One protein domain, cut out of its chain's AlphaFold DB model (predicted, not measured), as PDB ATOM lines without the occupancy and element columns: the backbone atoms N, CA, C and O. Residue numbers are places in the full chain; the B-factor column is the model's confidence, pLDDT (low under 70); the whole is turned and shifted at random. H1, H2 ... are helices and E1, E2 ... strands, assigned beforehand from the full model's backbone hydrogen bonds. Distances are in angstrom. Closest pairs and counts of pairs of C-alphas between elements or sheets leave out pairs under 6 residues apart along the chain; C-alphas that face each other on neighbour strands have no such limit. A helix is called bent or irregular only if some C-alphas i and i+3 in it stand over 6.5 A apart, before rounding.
ATOM      1  N   ALA A   2     243.132 193.666 329.997       89.81
ATOM      2  CA  ALA A   2     242.968 194.779 330.950       89.81
ATOM      3  C   ALA A   2     244.090 195.841 330.881       89.81
ATOM      4  O   ALA A   2     243.809 197.032 330.811       89.81
ATOM      5  N   THR A   3     245.355 195.419 330.778       94.94
ATOM      6  CA  THR A   3     246.508 196.330 330.660       94.94
ATOM      7  C   THR A   3     246.487 197.155 329.369       94.94
ATOM      8  O   THR A   3     246.806 198.337 329.382       94.94
ATOM      9  N   ALA A   4     246.058 196.566 328.246       89.00
ATOM     10  CA  ALA A   4     245.954 197.276 326.969       89.00
ATOM     11  C   ALA A   4     244.818 198.317 326.980       89.00
ATOM     12  O   ALA A   4     244.968 199.404 326.420       89.00
ATOM     13  N   LEU A   5     243.707 198.009 327.659       91.00
ATOM     14  CA  LEU A   5     242.607 198.952 327.871       91.00
ATOM     15  C   LEU A   5     243.034 200.119 328.769       91.00
ATOM     16  O   LEU A   5     242.764 201.265 328.423       91.00
ATOM     17  N   ALA A   6     243.774 199.848 329.849       92.75
ATOM     18  CA  ALA A   6     244.301 200.885 330.739       92.75
ATOM     19  C   ALA A   6     245.262 201.847 330.014       92.75
ATOM     20  O   ALA A   6     245.105 203.062 330.109       92.75
ATOM     21  N   ILE A   7     246.191 201.320 329.204       93.12
ATOM     22  CA  ILE A   7     247.109 202.141 328.391       93.12
ATOM     23  C   ILE A   7     246.336 202.996 327.374       93.12
ATOM     24  O   ILE A   7     246.699 204.142 327.110       93.12
ATOM     25  N   THR A   8     245.263 202.454 326.793       86.94
ATOM     26  CA  THR A   8     244.428 203.192 325.835       86.94
ATOM     27  C   THR A   8     243.650 204.312 326.523       86.94
ATOM     28  O   THR A   8     243.618 205.425 326.003       86.94
ATOM     29  N   ALA A   9     243.080 204.054 327.703       87.56
ATOM     30  CA  ALA A   9     242.378 205.058 328.498       87.56
ATOM     31  C   ALA A   9     243.310 206.207 328.912       87.56
ATOM     32  O   ALA A   9     242.986 207.368 328.676       87.56
ATOM     33  N   GLN A  10     244.512 205.888 329.403       92.94
ATOM     34  CA  GLN A  10     245.514 206.889 329.775       92.94
ATOM     35  C   GLN A  10     245.939 207.758 328.580       92.94
ATOM     36  O   GLN A  10     246.040 208.978 328.694       92.94
ATOM     37  N   LYS A  11     246.140 207.155 327.398       88.94
ATOM     38  CA  LYS A  11     246.440 207.912 326.169       88.94
ATOM     39  C   LYS A  11     245.296 208.841 325.762       88.94
ATOM     40  O   LYS A  11     245.554 209.952 325.311       88.94
ATOM     41  N   LEU A  12     244.045 208.398 325.896       80.44
ATOM     42  CA  LEU A  12     242.875 209.227 325.589       80.44
ATOM     43  C   LEU A  12     242.746 210.405 326.559       80.44
ATOM     44  O   LEU A  12     242.417 211.509 326.129       80.44
ATOM     45  N   GLU A  13     243.052 210.196 327.837       87.62
ATOM     46  CA  GLU A  13     243.058 211.253 328.847       87.62
ATOM     47  C   GLU A  13     244.144 212.298 328.564       87.62
ATOM     48  O   GLU A  13     243.840 213.489 328.513       87.62
ATOM     49  N   MET A  14     245.371 211.865 328.249       89.81
ATOM     50  CA  MET A  14     246.449 212.772 327.834       89.81
ATOM     51  C   MET A  14     246.074 213.600 326.600       89.81
ATOM     52  O   MET A  14     246.250 214.814 326.601       89.81
ATOM     53  N   ILE A  15     245.504 212.967 325.565       82.44
ATOM     54  CA  ILE A  15     245.042 213.673 324.357       82.44
ATOM     55  C   ILE A  15     243.939 214.679 324.706       82.44
ATOM     56  O   ILE A  15     243.877 215.758 324.125       82.44
ATOM     57  N   THR A  16     243.059 214.347 325.650       78.94
ATOM     58  CA  THR A  16     241.984 215.247 326.090       78.94
ATOM     59  C   THR A  16     242.550 216.466 326.818       78.94
ATOM     60  O   THR A  16     242.154 217.590 326.513       78.94
ATOM     61  N   GLN A  17     243.519 216.271 327.715       86.75
ATOM     62  CA  GLN A  17     244.208 217.359 328.416       86.75
ATOM     63  C   GLN A  17     245.002 218.247 327.447       86.75
ATOM     64  O   GLN A  17     244.921 219.472 327.511       86.75
ATOM     65  N   GLU A  18     245.721 217.651 326.497       87.31
ATOM     66  CA  GLU A  18     246.458 218.397 325.474       87.31
ATOM     67  C   GLU A  18     245.513 219.203 324.575       87.31
ATOM     68  O   GLU A  18     245.746 220.385 324.326       87.31
ATOM     69  N   ASN A  19     244.397 218.607 324.151       81.19
ATOM     70  CA  ASN A  19     243.377 219.292 323.364       81.19
ATOM     71  C   ASN A  19     242.743 220.459 324.130       81.19
ATOM     72  O   ASN A  19     242.505 221.510 323.532       81.19
ATOM     73  N   GLN A  20     242.505 220.310 325.436       82.75
ATOM     74  CA  GLN A  20     242.072 221.417 326.289       82.75
ATOM     75  C   GLN A  20     243.125 222.525 326.327       82.75
ATOM     76  O   GLN A  20     242.780 223.693 326.215       82.75
ATOM     77  N   LEU A  21     244.415 222.203 326.415       88.19
ATOM     78  CA  LEU A  21     245.460 223.224 326.419       88.19
ATOM     79  C   LEU A  21     245.639 223.891 325.053       88.19
ATOM     80  O   LEU A  21     245.847 225.096 325.012       88.19
ATOM     81  N   GLN A  22     245.534 223.171 323.940       88.94
ATOM     82  CA  GLN A  22     245.879 223.696 322.612       88.94
ATOM     83  C   GLN A  22     244.695 224.316 321.857       88.94
ATOM     84  O   GLN A  22     244.897 225.195 321.023       88.94
ATOM     85  N   SER A  23     243.455 223.902 322.141       89.75
ATOM     86  CA  SER A  23     242.269 224.391 321.430       89.75
ATOM     87  C   SER A  23     241.505 225.427 322.258       89.75
ATOM     88  O   SER A  23     240.875 225.062 323.253       89.75
ATOM     89  N   PRO A  24     241.455 226.708 321.836       92.00
ATOM     90  CA  PRO A  24     240.663 227.738 322.513       92.00
ATOM     91  C   PRO A  24     239.187 227.356 322.676       92.00
ATOM     92  O   PRO A  24     238.556 227.736 323.657       92.00
ATOM     93  N   PHE A  25     238.644 226.572 321.738       90.81
ATOM     94  CA  PHE A  25     237.272 226.080 321.804       90.81
ATOM     95  C   PHE A  25     237.086 225.003 322.882       90.81
ATOM     96  O   PHE A  25     236.095 225.026 323.605       90.81
ATOM     97  N   LEU A  26     238.045 224.082 323.032       91.50
ATOM     98  CA  LEU A  26     237.974 223.019 324.045       91.50
ATOM     99  C   LEU A  26     238.344 223.500 325.455       91.50
ATOM    100  O   LEU A  26     238.025 222.810 326.420       91.50
ATOM    101  N   ARG A  27     238.930 224.700 325.585       90.81
ATOM    102  CA  ARG A  27     239.074 225.414 326.869       90.81
ATOM    103  C   ARG A  27     237.755 225.932 327.430       90.81
ATOM    104  O   ARG A  27     237.683 226.217 328.623       90.81
ATOM    105  N   LEU A  28     236.734 226.111 326.591       91.69
ATOM    106  CA  LEU A  28     235.432 226.575 327.064       91.69
ATOM    107  C   LEU A  28     234.839 225.542 328.029       91.69
ATOM    108  O   LEU A  28     234.979 224.352 327.759       91.69
ATOM    109  N   PRO A  29     234.137 225.952 329.097       93.69
ATOM    110  CA  PRO A  29     233.309 225.052 329.892       93.69
ATOM    111  C   PRO A  29     232.390 224.195 329.011       93.69
ATOM    112  O   PRO A  29     231.923 224.647 327.958       93.69
ATOM    113  N   ALA A  30     232.149 222.948 329.423       90.38
ATOM    114  CA  ALA A  30     231.382 221.985 328.632       90.38
ATOM    115  C   ALA A  30     229.974 222.509 328.304       90.38
ATOM    116  O   ALA A  30     229.488 222.321 327.194       90.38
ATOM    117  N   GLU A  31     229.372 223.260 329.222       93.44
ATOM    118  CA  GLU A  31     228.064 223.897 329.092       93.44
ATOM    119  C   GLU A  31     228.027 224.888 327.922       93.44
ATOM    120  O   GLU A  31     227.065 224.918 327.153       93.44
ATOM    121  N   LEU A  32     229.096 225.674 327.738       95.19
ATOM    122  CA  LEU A  32     229.193 226.613 326.621       95.19
ATOM    123  C   LEU A  32     229.380 225.882 325.294       95.19
ATOM    124  O   LEU A  32     228.768 226.275 324.302       95.19
ATOM    125  N   ARG A  33     230.179 224.807 325.264       96.56
ATOM    126  CA  ARG A  33     230.341 223.988 324.052       96.56
ATOM    127  C   ARG A  33     229.021 223.340 323.649       96.56
ATOM    128  O   ARG A  33     228.603 223.510 322.507       96.56
ATOM    129  N   THR A  34     228.322 222.719 324.601       96.06
ATOM    130  CA  THR A  34     226.967 222.177 324.422       96.06
ATOM    131  C   THR A  34     226.034 223.227 323.842       96.06
ATOM    132  O   THR A  34     225.398 222.981 322.820       96.06
ATOM    133  N   ARG A  35     226.021 224.442 324.405       95.50
ATOM    134  CA  ARG A  35     225.164 225.514 323.897       95.50
ATOM    135  C   ARG A  35     225.516 225.941 322.470       95.50
ATOM    136  O   ARG A  35     224.624 226.277 321.693       95.50
ATOM    137  N   ILE A  36     226.797 225.927 322.105       95.19
ATOM    138  CA  ILE A  36     227.239 226.202 320.731       95.19
ATOM    139  C   ILE A  36     226.768 225.097 319.784       95.19
ATOM    140  O   ILE A  36     226.270 225.414 318.706       95.19
ATOM    141  N   TYR A  37     226.879 223.826 320.176       96.12
ATOM    142  CA  TYR A  37     226.393 222.708 319.367       96.12
ATOM    143  C   TYR A  37     224.875 222.759 319.189       96.12
ATOM    144  O   TYR A  37     224.401 222.596 318.069       96.12
ATOM    145  N   GLU A  38     224.120 223.052 320.252       94.69
ATOM    146  CA  GLU A  38     222.669 223.247 320.184       94.69
ATOM    147  C   GLU A  38     222.312 224.353 319.198       94.69
ATOM    148  O   GLU A  38     221.457 224.158 318.347       94.69
ATOM    149  N   LEU A  39     222.985 225.505 319.265       92.81
ATOM    150  CA  LEU A  39     222.744 226.608 318.333       92.81
ATOM    151  C   LEU A  39     223.161 226.274 316.899       92.81
ATOM    152  O   LEU A  39     222.534 226.768 315.966       92.81
ATOM    153  N   ALA A  40     224.210 225.468 316.721       91.25
ATOM    154  CA  ALA A  40     224.656 225.019 315.410       91.25
ATOM    155  C   ALA A  40     223.684 224.005 314.788       91.25
ATOM    156  O   ALA A  40     223.487 224.041 313.579       91.25
ATOM    157  N   CYS A  41     223.088 223.122 315.598       90.75
ATOM    158  CA  CYS A  41     222.175 222.062 315.154       90.75
ATOM    159  C   CYS A  41     220.696 222.486 315.139       90.75
ATOM    160  O   CYS A  41     219.884 221.873 314.447       90.75
ATOM    161  N   ALA A  42     220.321 223.521 315.895       90.62
ATOM    162  CA  ALA A  42     218.931 223.931 316.052       90.62
ATOM    163  C   ALA A  42     218.294 224.344 314.721       90.62
ATOM    164  O   ALA A  42     218.770 225.247 314.034       90.62
ATOM    165  N   ASN A  43     217.131 223.751 314.436       84.69
ATOM    166  CA  ASN A  43     216.312 223.992 313.241       84.69
ATOM    167  C   ASN A  43     216.956 223.568 311.915       84.69
ATOM    168  O   ASN A  43     216.444 223.925 310.851       84.69
ATOM    169  N   GLU A  44     218.041 222.797 311.952       90.19
ATOM    170  CA  GLU A  44     218.641 222.274 310.733       90.19
ATOM    171  C   GLU A  44     217.867 221.051 310.227       90.19
ATOM    172  O   GLU A  44     217.507 220.137 310.978       90.19
ATOM    173  N   VAL A  45     217.602 221.044 308.919       88.81
ATOM    174  CA  VAL A  45     216.947 219.928 308.232       88.81
ATOM    175  C   VAL A  45     217.996 219.163 307.438       88.81
ATOM    176  O   VAL A  45     218.513 219.633 306.425       88.81
ATOM    177  N   VAL A  46     218.293 217.949 307.886       87.25
ATOM    178  CA  VAL A  46     219.208 217.030 307.218       87.25
ATOM    179  C   VAL A  46     218.439 216.255 306.161       87.25
ATOM    180  O   VAL A  46     217.564 215.446 306.468       87.25
ATOM    181  N   HIS A  47     218.758 216.487 304.892       83.25
ATOM    182  CA  HIS A  47     218.085 215.806 303.794       83.25
ATOM    183  C   HIS A  47     218.788 214.488 303.470       83.25
ATOM    184  O   HIS A  47     219.855 214.477 302.865       83.25
ATOM    185  N   VAL A  48     218.182 213.364 303.837       80.12
ATOM    186  CA  VAL A  48     218.706 212.033 303.516       80.12
ATOM    187  C   VAL A  48     218.157 211.627 302.153       80.12
ATOM    188  O   VAL A  48     216.971 211.334 302.015       80.12
ATOM    189  N   TYR A  49     218.998 211.653 301.124       77.75
ATOM    190  CA  TYR A  49     218.652 211.088 299.819       77.75
ATOM    191  C   TYR A  49     218.996 209.593 299.819       77.75
ATOM    192  O   TYR A  49     219.761 209.157 300.668       77.75
ATOM    193  N   TYR A  50     218.369 208.830 298.917       71.31
ATOM    194  CA  TYR A  50     218.566 207.397 298.621       71.31
ATOM    195  C   TYR A  50     219.812 206.708 299.222       71.31
ATOM    196  O   TYR A  50     220.883 207.291 299.143       71.31
ATOM    197  N   PRO A  51     219.747 205.423 299.641       51.28
ATOM    198  CA  PRO A  51     220.838 204.690 300.315       51.28
ATOM    199  C   PRO A  51     222.227 204.720 299.651       51.28
ATOM    200  O   PRO A  51     223.218 204.452 300.321       51.28
ATOM    201  N   ASN A  52     222.326 205.082 298.370       53.22
ATOM    202  CA  ASN A  52     223.597 205.201 297.647       53.22
ATOM    203  C   ASN A  52     224.154 206.638 297.596       53.22
ATOM    204  O   ASN A  52     225.201 206.873 296.998       53.22
ATOM    205  N   ILE A  53     223.455 207.613 298.177       54.91
ATOM    206  CA  ILE A  53     223.816 209.031 298.179       54.91
ATOM    207  C   ILE A  53     223.987 209.455 299.634       54.91
ATOM    208  O   ILE A  53     223.087 209.286 300.453       54.91
ATOM    209  N   LEU A  54     225.153 210.018 299.959       52.25
ATOM    210  CA  LEU A  54     225.400 210.571 301.287       52.25
ATOM    211  C   LEU A  54     224.299 211.586 301.642       52.25
ATOM    212  O   LEU A  54     223.911 212.384 300.780       52.25
ATOM    213  N   PRO A  55     223.795 211.584 302.888       58.75
ATOM    214  CA  PRO A  55     222.815 212.568 303.314       58.75
ATOM    215  C   PRO A  55     223.358 213.974 303.049       58.75
ATOM    216  O   PRO A  55     224.505 214.293 303.367       58.75
ATOM    217  N   ARG A  56     222.524 214.824 302.452       64.50
ATOM    218  CA  ARG A  56     222.798 216.247 302.273       64.50
ATOM    219  C   ARG A  56     222.555 216.920 303.615       64.50
ATOM    220  O   ARG A  56     221.484 217.454 303.902       64.50
ATOM    221  N   VAL A  57     223.563 216.807 304.463       67.81
ATOM    222  CA  VAL A  57     223.672 217.557 305.706       67.81
ATOM    223  C   VAL A  57     224.204 218.952 305.346       67.81
ATOM    224  O   VAL A  57     225.099 219.048 304.497       67.81
ATOM    225  N   PRO A  58     223.706 220.036 305.963       73.94
ATOM    226  CA  PRO A  58     224.368 221.335 305.896       73.94
ATOM    227  C   PRO A  58     225.865 221.170 306.182       73.94
ATOM    228  O   PRO A  58     226.243 220.602 307.208       73.94
ATOM    229  N   TYR A  59     226.727 221.628 305.266       71.81
ATOM    230  CA  TYR A  59     228.172 221.363 305.318       71.81
ATOM    231  C   TYR A  59     228.791 221.704 306.680       71.81
ATOM    232  O   TYR A  59     229.639 220.971 307.185       71.81
ATOM    233  N   ASN A  60     228.307 222.773 307.311       75.31
ATOM    234  CA  ASN A  60     228.773 223.244 308.612       75.31
ATOM    235  C   ASN A  60     228.613 222.189 309.724       75.31
ATOM    236  O   ASN A  60     229.480 222.089 310.590       75.31
ATOM    237  N   LEU A  61     227.560 221.368 309.676       80.44
ATOM    238  CA  LEU A  61     227.283 220.332 310.678       80.44
ATOM    239  C   LEU A  61     228.171 219.100 310.503       80.44
ATOM    240  O   LEU A  61     228.682 218.567 311.484       80.44
ATOM    241  N   ILE A  62     228.426 218.676 309.260       80.44
ATOM    242  CA  ILE A  62     229.397 217.598 309.007       80.44
ATOM    243  C   ILE A  62     230.783 218.041 309.458       80.44
ATOM    244  O   ILE A  62     231.481 217.270 310.112       80.44
ATOM    245  N   TYR A  63     231.176 219.277 309.136       85.69
ATOM    246  CA  TYR A  63     232.482 219.778 309.539       85.69
ATOM    247  C   TYR A  63     232.623 219.815 311.055       85.69
ATOM    248  O   TYR A  63     233.664 219.386 311.539       85.69
ATOM    249  N   LEU A  64     231.576 220.211 311.792       89.62
ATOM    250  CA  LEU A  64     231.549 220.155 313.255       89.62
ATOM    251  C   LEU A  64     231.854 218.742 313.780       89.62
ATOM    252  O   LEU A  64     232.757 218.566 314.596       89.62
ATOM    253  N   LEU A  65     231.172 217.723 313.251       89.06
ATOM    254  CA  LEU A  65     231.373 216.320 313.638       89.06
ATOM    255  C   LEU A  65     232.723 215.738 313.176       89.06
ATOM    256  O   LEU A  65     233.114 214.654 313.614       89.06
ATOM    257  N   GLN A  66     233.440 216.428 312.288       88.44
ATOM    258  CA  GLN A  66     234.724 215.995 311.734       88.44
ATOM    259  C   GLN A  66     235.939 216.727 312.320       88.44
ATOM    260  O   GLN A  66     237.060 216.340 311.995       88.44
ATOM    261  N   ILE A  67     235.757 217.739 313.181       87.25
ATOM    262  CA  ILE A  67     236.878 218.533 313.718       87.25
ATOM    263  C   ILE A  67     237.838 217.653 314.523       87.25
ATOM    264  O   ILE A  67     239.028 217.568 314.223       87.25
ATOM    265  N   CYS A  68     237.330 216.997 315.565       89.25
ATOM    266  CA  CYS A  68     238.098 216.068 316.384       89.25
ATOM    267  C   CYS A  68     237.164 215.067 317.074       89.25
ATOM    268  O   CYS A  68     235.946 215.243 317.097       89.25
ATOM    269  N   ARG A  69     237.740 214.010 317.663       83.50
ATOM    270  CA  ARG A  69     236.961 212.961 318.344       83.50
ATOM    271  C   ARG A  69     236.117 213.512 319.491       83.50
ATOM    272  O   ARG A  69     234.969 213.115 319.617       83.50
ATOM    273  N   GLN A  70     236.666 214.427 320.289       89.38
ATOM    274  CA  GLN A  70     235.949 215.000 321.427       89.38
ATOM    275  C   GLN A  70     234.715 215.794 320.979       89.38
ATOM    276  O   GLN A  70     233.616 215.502 321.435       89.38
ATOM    277  N   ILE A  71     234.876 216.730 320.034       93.31
ATOM    278  CA  ILE A  71     233.751 217.511 319.489       93.31
ATOM    279  C   ILE A  71     232.719 216.587 318.858       93.31
ATOM    280  O   ILE A  71     231.530 216.779 319.072       93.31
ATOM    281  N   ARG A  72     233.159 215.557 318.126       93.31
ATOM    282  CA  ARG A  72     232.248 214.561 317.568       93.31
ATOM    283  C   ARG A  72     231.399 213.915 318.658       93.31
ATOM    284  O   ARG A  72     230.188 213.961 318.539       93.31
ATOM    285  N   TYR A  73     232.003 213.360 319.709       90.88
ATOM    286  CA  TYR A  73     231.245 212.695 320.775       90.88
ATOM    287  C   TYR A  73     230.281 213.640 321.501       90.88
ATOM    288  O   TYR A  73     229.160 213.244 321.801       90.88
ATOM    289  N   GLU A  74     230.694 214.882 321.757       93.44
ATOM    290  CA  GLU A  74     229.837 215.868 322.424       93.44
ATOM    291  C   GLU A  74     228.685 216.347 321.518       93.44
ATOM    292  O   GLU A  74     227.543 216.452 321.963       93.44
ATOM    293  N   ALA A  75     228.965 216.623 320.241       94.75
ATOM    294  CA  ALA A  75     228.001 217.197 319.306       94.75
ATOM    295  C   ALA A  75     227.113 216.149 318.619       94.75
ATOM    296  O   ALA A  75     226.030 216.498 318.170       94.75
ATOM    297  N   GLU A  76     227.530 214.883 318.523       93.81
ATOM    298  CA  GLU A  76     226.788 213.818 317.832       93.81
ATOM    299  C   GLU A  76     225.428 213.551 318.484       93.81
ATOM    300  O   GLU A  76     224.413 213.465 317.792       93.81
ATOM    301  N   ILE A  77     225.390 213.500 319.816       92.12
ATOM    302  CA  ILE A  77     224.146 213.311 320.576       92.12
ATOM    303  C   ILE A  77     223.185 214.477 320.316       92.12
ATOM    304  O   ILE A  77     221.997 214.269 320.061       92.12
ATOM    305  N   ILE A  78     223.698 215.709 320.334       95.12
ATOM    306  CA  ILE A  78     222.912 216.924 320.081       95.12
ATOM    307  C   ILE A  78     222.438 216.955 318.627       95.12
ATOM    308  O   ILE A  78     221.268 217.215 318.367       95.12
ATOM    309  N   PHE A  79     223.309 216.626 317.676       94.06
ATOM    310  CA  PHE A  79     222.991 216.562 316.255       94.06
ATOM    311  C   PHE A  79     221.811 215.623 315.990       94.06
ATOM    312  O   PHE A  79     220.818 216.051 315.407       94.06
ATOM    313  N   TYR A  80     221.868 214.377 316.468       90.31
ATOM    314  CA  TYR A  80     220.797 213.406 316.222       90.31
ATOM    315  C   TYR A  80     219.504 213.697 316.993       90.31
ATOM    316  O   TYR A  80     218.436 213.310 316.528       90.31
ATOM    317  N   SER A  81     219.578 214.381 318.138       92.06
ATOM    318  CA  SER A  81     218.393 214.726 318.942       92.06
ATOM    319  C   SER A  81     217.701 216.018 318.509       92.06
ATOM    320  O   SER A  81     216.495 216.151 318.707       92.06
ATOM    321  N   THR A  82     218.432 216.975 317.930       90.88
ATOM    322  CA  THR A  82     217.897 218.311 317.607       90.88
ATOM    323  C   THR A  82     217.682 218.547 316.114       90.88
ATOM    324  O   THR A  82     216.826 219.357 315.751       90.88
ATOM    325  N   CYS A  83     218.411 217.851 315.235       91.44
ATOM    326  CA  CYS A  83     218.214 217.987 313.794       91.44
ATOM    327  C   CYS A  83     216.960 217.237 313.330       91.44
ATOM    328  O   CYS A  83     216.646 216.145 313.799       91.44
ATOM    329  N   SER A  84     216.269 217.794 312.335       90.06
ATOM    330  CA  SER A  84     215.165 217.109 311.658       90.06
ATOM    331  C   SER A  84     215.675 216.376 310.423       90.06
ATOM    332  O   SER A  84     216.321 216.977 309.570       90.06
ATOM    333  N   PHE A  85     215.352 215.093 310.270       88.44
ATOM    334  CA  PHE A  85     215.797 214.296 309.125       88.44
ATOM    335  C   PHE A  85     214.676 214.164 308.089       88.44
ATOM    336  O   PHE A  85     213.650 213.532 308.328       88.44
ATOM    337  N   ALA A  86     214.871 214.759 306.914       85.88
ATOM    338  CA  ALA A  86     213.948 214.674 305.789       85.88
ATOM    339  C   ALA A  86     214.442 213.619 304.794       85.88
ATOM    340  O   ALA A  86     215.354 213.876 304.005       85.88
ATOM    341  N   ILE A  87     213.836 212.434 304.839       81.31
ATOM    342  CA  ILE A  87     214.198 211.308 303.976       81.31
ATOM    343  C   ILE A  87     213.457 211.430 302.640       81.31
ATOM    344  O   ILE A  87     212.228 211.388 302.586       81.31
ATOM    345  N   HIS A  88     214.209 211.564 301.550       77.62
ATOM    346  CA  HIS A  88     213.682 211.640 300.190       77.62
ATOM    347  C   HIS A  88     213.842 210.294 299.493       77.62
ATOM    348  O   HIS A  88     214.918 209.955 298.995       77.62
ATOM    349  N   THR A  89     212.748 209.540 299.411       73.50
ATOM    350  CA  THR A  89     212.674 208.333 298.588       73.50
ATOM    351  C   THR A  89     211.922 208.649 297.292       73.50
ATOM    352  O   THR A  89     210.764 209.061 297.274       73.50
ATOM    353  N   LYS A  90     212.596 208.492 296.154       65.50
ATOM    354  CA  LYS A  90     211.947 208.407 294.836       65.50
ATOM    355  C   LYS A  90     211.268 207.046 294.754       65.50
ATOM    356  O   LYS A  90     211.919 206.063 294.448       65.50
TER     357      LYS A  90
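Overview. This is residues 2 to 90 of the 433 residues of an uncharacterized protein of Pyrenophora teres f. teres (strain 0-1) (UniProt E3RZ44). A long helix, H1, forms one end, residues 2 to 11 sticking out; H2 and H3 pack on H4, and a two-strand parallel ribbon, E1 and E2, makes the far end. The 89 printed residues hold H1 H2 E1 H3 H4 E2, mostly helix. The whole is loose, radius of gyration of the C-alphas 16.1 A, spanning 50 by 31 by 18 A.

Arrangement. Start at H1, residues 2 to 22, close to but not clearly touching H4, residues 69 to 82, about perpendicular at 84 degrees; the closest C-alphas, of Thr 16 and Gln 70, are 7.6 A apart. Next, H2, residues 30 to 41, touches H4, closest C-alphas Cys 41 and Phe 79, 5.7 A. E1, residues 45 to 49, and E2, residues 84 to 88, are parallel; N 46 and O 84 are 2.8 A apart, within hydrogen-bond range. H3, residues 59 to 66, touches H4, closest C-alphas Leu 65 and Arg 72, 4.4 A. E1, H3 H4, E2 form a strand-helix-strand unit, parallel strands joined through helices, its crossover right-handed. Every O i to N i+4 pair is within hydrogen-bond range in H1, H2 and H3, 8 of 10 in H4, only just irregular: C-alphas 74 and 77 are 6.51 A apart.

Along the chain. Find C-alpha 2 at (242.968, 194.779, 330.950); H1 runs 30.2 A from there, H2 16.3 A, H4 19.8 A. E2 ends at C-alpha 88, (213.682, 211.640, 300.190).

Size, cuts and confidence. The farthest C-alphas, Thr 3 and Lys 90, are 51.2 A apart. The printed part has no cut and no long link. Look for pLDDT under 70 at residues 51 to 57 and 90.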